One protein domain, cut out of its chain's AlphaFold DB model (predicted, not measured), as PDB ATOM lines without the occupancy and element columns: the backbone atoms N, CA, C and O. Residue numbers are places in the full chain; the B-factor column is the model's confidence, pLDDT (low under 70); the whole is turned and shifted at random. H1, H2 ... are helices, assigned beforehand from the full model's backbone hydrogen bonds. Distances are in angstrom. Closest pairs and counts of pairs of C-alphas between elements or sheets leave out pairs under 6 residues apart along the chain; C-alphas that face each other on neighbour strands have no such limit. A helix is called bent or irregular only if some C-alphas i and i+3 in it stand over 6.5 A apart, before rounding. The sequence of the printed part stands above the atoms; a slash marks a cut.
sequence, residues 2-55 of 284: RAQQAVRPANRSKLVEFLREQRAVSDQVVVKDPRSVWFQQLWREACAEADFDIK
ATOM      1  N   ARG A   2      26.224 -13.770  17.658       51.94
ATOM      2  CA  ARG A   2      24.964 -13.059  18.005       51.94
ATOM      3  C   ARG A   2      25.104 -11.554  18.320       51.94
ATOM      4  O   ARG A   2      24.168 -10.806  18.081       51.94
ATOM      5  N   ALA A   3      26.257 -11.089  18.812       59.28
ATOM      6  CA  ALA A   3      26.453  -9.673  19.164       59.28
ATOM      7  C   ALA A   3      26.423  -8.719  17.951       59.28
ATOM      8  O   ALA A   3      25.900  -7.614  18.059       59.28
ATOM      9  N   GLN A   4      26.904  -9.161  16.781       60.91
ATOM     10  CA  GLN A   4      26.868  -8.352  15.553       60.91
ATOM     11  C   GLN A   4      25.434  -8.151  15.039       60.91
ATOM     12  O   GLN A   4      25.100  -7.083  14.543       60.91
ATOM     13  N   GLN A   5      24.549  -9.130  15.256       60.59
ATOM     14  CA  GLN A   5      23.130  -9.044  14.886       60.59
ATOM     15  C   GLN A   5      22.338  -8.049  15.754       60.59
ATOM     16  O   GLN A   5      21.220  -7.681  15.405       60.59
ATOM     17  N   ALA A   6      22.903  -7.595  16.879       62.59
ATOM     18  CA  ALA A   6      22.288  -6.604  17.759       62.59
ATOM     19  C   ALA A   6      22.639  -5.150  17.384       62.59
ATOM     20  O   ALA A   6      22.188  -4.214  18.054       62.59
ATOM     21  N   VAL A   7      23.445  -4.935  16.338       72.06
ATOM     22  CA  VAL A   7      23.832  -3.596  15.883       72.06
ATOM     23  C   VAL A   7      22.634  -2.915  15.221       72.06
ATOM     24  O   VAL A   7      22.120  -3.359  14.200       72.06
ATOM     25  N   ARG A   8      22.174  -1.813  15.820       81.00
ATOM     26  CA  ARG A   8      21.071  -0.992  15.301       81.00
ATOM     27  C   ARG A   8      21.623   0.191  14.494       81.00
ATOM     28  O   ARG A   8      22.632   0.760  14.920       81.00
ATOM     29  N   PRO A   9      20.931   0.664  13.437       85.19
ATOM     30  CA  PRO A   9      21.346   1.850  12.673       85.19
ATOM     31  C   PRO A   9      21.589   3.096  13.541       85.19
ATOM     32  O   PRO A   9      22.522   3.862  13.302       85.19
ATOM     33  N   ALA A  10      20.802   3.259  14.610       88.44
ATOM     34  CA  ALA A  10      20.973   4.349  15.568       88.44
ATOM     35  C   ALA A  10      22.314   4.282  16.324       88.44
ATOM     36  O   ALA A  10      22.925   5.315  16.575       88.44
ATOM     37  N   ASN A  11      22.800   3.082  16.662       88.69
ATOM     38  CA  ASN A  11      24.092   2.916  17.338       88.69
ATOM     39  C   ASN A  11      25.253   3.225  16.386       88.69
ATOM     40  O   ASN A  11      26.223   3.854  16.795       88.69
ATOM     41  N   ARG A  12      25.125   2.831  15.111       90.81
ATOM     42  CA  ARG A  12      26.089   3.173  14.057       90.81
ATOM     43  C   ARG A  12      26.179   4.677  13.841       90.81
ATOM     44  O   ARG A  12      27.276   5.212  13.858       90.81
ATOM     45  N   SER A  13      25.038   5.358  13.745       94.44
ATOM     46  CA  SER A  13      24.990   6.816  13.559       94.44
ATOM     47  C   SER A  13      25.679   7.563  14.707       94.44
ATOM     48  O   SER A  13      26.509   8.429  14.459       94.44
ATOM     49  N   LYS A  14      25.413   7.161  15.958       95.19
ATOM     50  CA  LYS A  14      26.083   7.728  17.143       95.19
ATOM     51  C   LYS A  14      27.594   7.509  17.130       95.19
ATOM     52  O   LYS A  14      28.343   8.403  17.501       95.19
ATOM     53  N   LEU A  15      28.046   6.321  16.722       95.00
ATOM     54  CA  LEU A  15      29.475   6.027  16.644       95.00
ATOM     55  C   LEU A  15      30.160   6.840  15.535       95.00
ATOM     56  O   LEU A  15      31.255   7.343  15.749       95.00
ATOM     57  N   VAL A  16      29.513   7.003  14.378       96.75
ATOM     58  CA  VAL A  16      30.020   7.842  13.281       96.75
ATOM     59  C   VAL A  16      30.133   9.304  13.712       96.75
ATOM     60  O   VAL A  16      31.150   9.934  13.437       96.75
ATOM     61  N   GLU A  17      29.119   9.841  14.393       97.38
ATOM     62  CA  GLU A  17      29.141  11.207  14.932       97.38
ATOM     63  C   GLU A  17      30.308  11.396  15.907       97.38
ATOM     64  O   GLU A  17      31.145  12.268  15.685       97.38
ATOM     65  N   PHE A  18      30.449  10.493  16.883       95.88
ATOM     66  CA  PHE A  18      31.585  10.485  17.804       95.88
ATOM     67  C   PHE A  18      32.934  10.461  17.069       95.88
ATOM     68  O   PHE A  18      33.825  11.243  17.386       95.88
ATOM     69  N   LEU A  19      33.100   9.590  16.068       96.69
ATOM     70  CA  LEU A  19      34.347   9.501  15.304       96.69
ATOM     71  C   LEU A  19      34.633  10.798  14.534       96.69
ATOM     72  O   LEU A  19      35.768  11.264  14.541       96.69
ATOM     73  N   ARG A  20      33.621  11.423  13.920       96.88
ATOM     74  CA  ARG A  20      33.782  12.714  13.225       96.88
ATOM     75  C   ARG A  20      34.190  13.836  14.176       96.88
ATOM     76  O   ARG A  20      35.034  14.649  13.807       96.88
ATOM     77  N   GLU A  21      33.649  13.854  15.392       97.00
ATOM     78  CA  GLU A  21      34.090  14.781  16.440       97.00
ATOM     79  C   GLU A  21      35.563  14.558  16.798       97.00
ATOM     80  O   GLU A  21      36.322  15.521  16.870       97.00
ATOM     81  N   GLN A  22      36.000  13.301  16.958       96.12
ATOM     82  CA  GLN A  22      37.412  13.007  17.236       96.12
ATOM     83  C   GLN A  22      38.321  13.413  16.069       96.12
ATOM     84  O   GLN A  22      39.388  13.983  16.292       96.12
ATOM     85  N   ARG A  23      37.875  13.194  14.825       93.94
ATOM     86  CA  ARG A  23      38.611  13.584  13.614       93.94
ATOM     87  C   ARG A  23      38.818  15.091  13.504       93.94
ATOM     88  O   ARG A  23      39.831  15.532  12.981       93.94
ATOM     89  N   ALA A  24      37.879  15.888  14.014       94.62
ATOM     90  CA  ALA A  24      38.026  17.341  14.054       94.62
ATOM     91  C   ALA A  24      39.154  17.805  14.996       94.62
ATOM     92  O   ALA A  24      39.618  18.938  14.878       94.62
ATOM     93  N   VAL A  25      39.589  16.945  15.925       94.00
ATOM     94  CA  VAL A  25      40.674  17.217  16.879       94.00
ATOM     95  C   VAL A  25      42.003  16.623  16.407       94.00
ATOM     96  O   VAL A  25      43.043  17.253  16.585       94.00
ATOM     97  N   SER A  26      41.988  15.414  15.838       92.31
ATOM     98  CA  SER A  26      43.192  14.682  15.428       92.31
ATOM     99  C   SER A  26      42.903  13.696  14.295       92.31
ATOM    100  O   SER A  26      41.910  12.971  14.332       92.31
ATOM    101  N   ASP A  27      43.839  13.578  13.353       90.50
ATOM    102  CA  ASP A  27      43.801  12.569  12.286       90.50
ATOM    103  C   ASP A  27      44.122  11.149  12.796       90.50
ATOM    104  O   ASP A  27      43.890  10.163  12.098       90.50
ATOM    105  N   GLN A  28      44.630  11.025  14.030       93.44
ATOM    106  CA  GLN A  28      44.898   9.755  14.707       93.44
ATOM    107  C   GLN A  28      44.101   9.653  16.010       93.44
ATOM    108  O   GLN A  28      44.253  10.483  16.912       93.44
ATOM    109  N   VAL A  29      43.297   8.595  16.127       94.69
ATOM    110  CA  VAL A  29      42.451   8.315  17.293       94.69
ATOM    111  C   VAL A  29      42.763   6.919  17.820       94.69
ATOM    112  O   VAL A  29      42.727   5.943  17.073       94.69
ATOM    113  N   VAL A  30      43.037   6.813  19.121       93.94
ATOM    114  CA  VAL A  30      43.267   5.531  19.798       93.94
ATOM    115  C   VAL A  30      42.071   5.212  20.682       93.94
ATOM    116  O   VAL A  30      41.721   5.981  21.575       93.94
ATOM    117  N   VAL A  31      41.463   4.047  20.464       94.31
ATOM    118  CA  VAL A  31      40.364   3.541  21.292       94.31
ATOM    119  C   VAL A  31      40.798   2.249  21.965       94.31
ATOM    120  O   VAL A  31      41.132   1.270  21.301       94.31
ATOM    121  N   LYS A  32      40.735   2.219  23.299       93.56
ATOM    122  CA  LYS A  32      40.956   1.003  24.084       93.56
ATOM    123  C   LYS A  32      39.652   0.552  24.730       93.56
ATOM    124  O   LYS A  32      39.183   1.154  25.691       93.56
ATOM    125  N   ASP A  33      39.116  -0.572  24.261       90.12
ATOM    126  CA  ASP A  33      38.004  -1.278  24.904       90.12
ATOM    127  C   ASP A  33      38.186  -2.801  24.760       90.12
ATOM    128  O   ASP A  33      38.108  -3.316  23.640       90.12
ATOM    129  N   PRO A  34      38.370  -3.559  25.861       84.62
ATOM    130  CA  PRO A  34      38.443  -5.024  25.831       84.62
ATOM    131  C   PRO A  34      37.202  -5.720  25.241       84.62
ATOM    132  O   PRO A  34      37.252  -6.908  24.934       84.62
ATOM    133  N   ARG A  35      36.066  -5.020  25.129       84.25
ATOM    134  CA  ARG A  35      34.798  -5.548  24.599       84.25
ATOM    135  C   ARG A  35      34.582  -5.222  23.120       84.25
ATOM    136  O   ARG A  35      33.639  -5.756  22.533       84.25
ATOM    137  N   SER A  36      35.446  -4.407  22.509       86.94
ATOM    138  CA  SER A  36      35.361  -4.022  21.089       86.94
ATOM    139  C   SER A  36      35.317  -5.228  20.140       86.94
ATOM    140  O   SER A  36      34.603  -5.192  19.136       86.94
ATOM    141  N   VAL A  37      35.961  -6.340  20.523       87.00
ATOM    142  CA  VAL A  37      35.969  -7.626  19.803       87.00
ATOM    143  C   VAL A  37      34.575  -8.132  19.404       87.00
ATOM    144  O   VAL A  37      34.408  -8.758  18.358       87.00
ATOM    145  N   TRP A  38      33.538  -7.827  20.184       85.19
ATOM    146  CA  TRP A  38      32.175  -8.294  19.911       85.19
ATOM    147  C   TRP A  38      31.443  -7.473  18.847       85.19
ATOM    148  O   TRP A  38      30.480  -7.960  18.251       85.19
ATOM    149  N   PHE A  39      31.912  -6.251  18.588       88.50
ATOM    150  CA  PHE A  39      31.263  -5.265  17.726       88.50
ATOM    151  C   PHE A  39      32.161  -4.829  16.564       88.50
ATOM    152  O   PHE A  39      32.008  -3.728  16.045       88.50
ATOM    153  N   GLN A  40      33.079  -5.695  16.125       88.19
ATOM    154  CA  GLN A  40      34.052  -5.352  15.081       88.19
ATOM    155  C   GLN A  40      33.404  -4.864  13.782       88.19
ATOM    156  O   GLN A  40      33.872  -3.903  13.189       88.19
ATOM    157  N   GLN A  41      32.280  -5.457  13.369       88.19
ATOM    158  CA  GLN A  41      31.554  -4.983  12.190       88.19
ATOM    159  C   GLN A  41      31.088  -3.525  12.334       88.19
ATOM    160  O   GLN A  41      31.326  -2.729  11.435       88.19
ATOM    161  N   LEU A  42      30.491  -3.172  13.477       91.25
ATOM    162  CA  LEU A  42      30.046  -1.808  13.766       91.25
ATOM    163  C   LEU A  42      31.217  -0.818  13.725       91.25
ATOM    164  O   LEU A  42      31.090   0.235  13.109       91.25
ATOM    165  N   TRP A  43      32.351  -1.168  14.339       93.44
ATOM    166  CA  TRP A  43      33.556  -0.336  14.313       93.44
ATOM    167  C   TRP A  43      34.069  -0.116  12.890       93.44
ATOM    168  O   TRP A  43      34.269   1.025  12.494       93.44
ATOM    169  N   ARG A  44      34.199  -1.180  12.091       92.06
ATOM    170  CA  ARG A  44      34.693  -1.092  10.706       92.06
ATOM    171  C   ARG A  44      33.796  -0.223   9.831       92.06
ATOM    172  O   ARG A  44      34.283   0.655   9.132       92.06
ATOM    173  N   GLU A  45      32.484  -0.440   9.894       92.38
ATOM    174  CA  GLU A  45      31.527   0.325   9.094       92.38
ATOM    175  C   GLU A  45      31.420   1.791   9.531       92.38
ATOM    176  O   GLU A  45      31.131   2.649   8.695       92.38
ATOM    177  N   ALA A  46      31.599   2.079  10.823       94.94
ATOM    178  CA  ALA A  46      31.589   3.443  11.335       94.94
ATOM    179  C   ALA A  46      32.894   4.183  11.008       94.94
ATOM    180  O   ALA A  46      32.831   5.325  10.564       94.94
ATOM    181  N   CYS A  47      34.053   3.531  11.152       95.38
ATOM    182  CA  CYS A  47      35.346   4.073  10.731       95.38
ATOM    183  C   CYS A  47      35.349   4.395   9.235       95.38
ATOM    184  O   CYS A  47      35.684   5.515   8.871       95.38
ATOM    185  N   ALA A  48      34.878   3.474   8.387       94.19
ATOM    186  CA  ALA A  48      34.794   3.710   6.947       94.19
ATOM    187  C   ALA A  48      33.898   4.916   6.593       94.19
ATOM    188  O   ALA A  48      34.256   5.720   5.742       94.19
ATOM    189  N   GLU A  49      32.752   5.088   7.263       96.00
ATOM    190  CA  GLU A  49      31.867   6.244   7.029       96.00
ATOM    191  C   GLU A  49      32.405   7.566   7.614       96.00
ATOM    192  O   GLU A  49      32.054   8.658   7.149       96.00
ATOM    193  N   ALA A  50      33.236   7.480   8.649       96.12
ATOM    194  CA  ALA A  50      33.915   8.618   9.257       96.12
ATOM    195  C   ALA A  50      35.283   8.924   8.617       96.12
ATOM    196  O   ALA A  50      35.966   9.825   9.097       96.12
ATOM    197  N   ASP A  51      35.650   8.223   7.536       95.31
ATOM    198  CA  ASP A  51      36.915   8.385   6.806       95.31
ATOM    199  C   ASP A  51      38.162   8.108   7.674       95.31
ATOM    200  O   ASP A  51      39.145   8.850   7.662       95.31
ATOM    201  N   PHE A  52      38.092   7.028   8.461       96.06
ATOM    202  CA  PHE A  52      39.213   6.453   9.205       96.06
ATOM    203  C   PHE A  52      39.621   5.095   8.636       96.06
ATOM    204  O   PHE A  52      38.782   4.208   8.452       96.06
ATOM    205  N   ASP A  53      40.930   4.900   8.481       94.62
ATOM    206  CA  ASP A  53      41.529   3.578   8.305       94.62
ATOM    207  C   ASP A  53      41.699   2.899   9.673       94.62
ATOM    208  O   ASP A  53      42.428   3.384  10.542       94.62
ATOM    209  N   ILE A  54      40.984   1.794   9.895       95.38
ATOM    210  CA  ILE A  54      40.991   1.084  11.179       95.38
ATOM    211  C   ILE A  54      42.175   0.118  11.262       95.38
ATOM    212  O   ILE A  54      42.360  -0.745  10.404       95.38
ATOM    213  N   LYS A  55      42.937   0.224  12.353       96.12
ATOM    214  CA  LYS A  55      44.073  -0.649  12.667       96.12
ATOM    215  C   LYS A  55      43.871  -1.325  14.019       96.12
ATOM    216  O   LYS A  55      43.237  -0.762  14.913       96.12
TER     217      LYS A  55
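Overview. This is residues 2 to 55 of the 284 residues of an uncharacterized protein of Nocardioidaceae bacterium (UniProt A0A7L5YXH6). Two helices meet at a steep angle, with the later part of H2, around Ala 46, packed on the middle of H1, around Val 16. A long link leaves the end of H1 and returns to the start of H2, and its residues 31 to 35 stick out. The printed part has 54 residues with two named helices, H1 then H2, and no named strand; the class is all helix. It is compact, with a radius of gyration of the C-alphas of 11.0 A, and spans 34 by 22 by 14 A, only just elongated.

Arrangement. H1, residues 9 to 23, touches H2, residues 36 to 49; their closest C-alphas, those of Val 16 and Ala 46, are 5.1 A apart. Their lines stand at a steep tilt of 69 degrees, only just short of about perpendicular, and run the same way. Every O i to N i+4 pair is within hydrogen-bond range in H1, and 8 of 10 in H2.

Along the chain. H1 measures 20.9 A from C-alpha 9 at (21.346, 1.850, 12.673) to C-alpha 23. H2 measures 17.8 A and ends at C-alpha 49, (31.867, 6.244, 7.029); it is irregular, with C-alphas 38 and 41 8.4 A apart.

Size, cuts and confidence. The two farthest C-alphas, those of Arg 2 and Val 25, are 34.1 A apart. The printed part has no cut. The link from H1 to H2 is long, 12 residues. Residues 2 to 6 are under pLDDT 70.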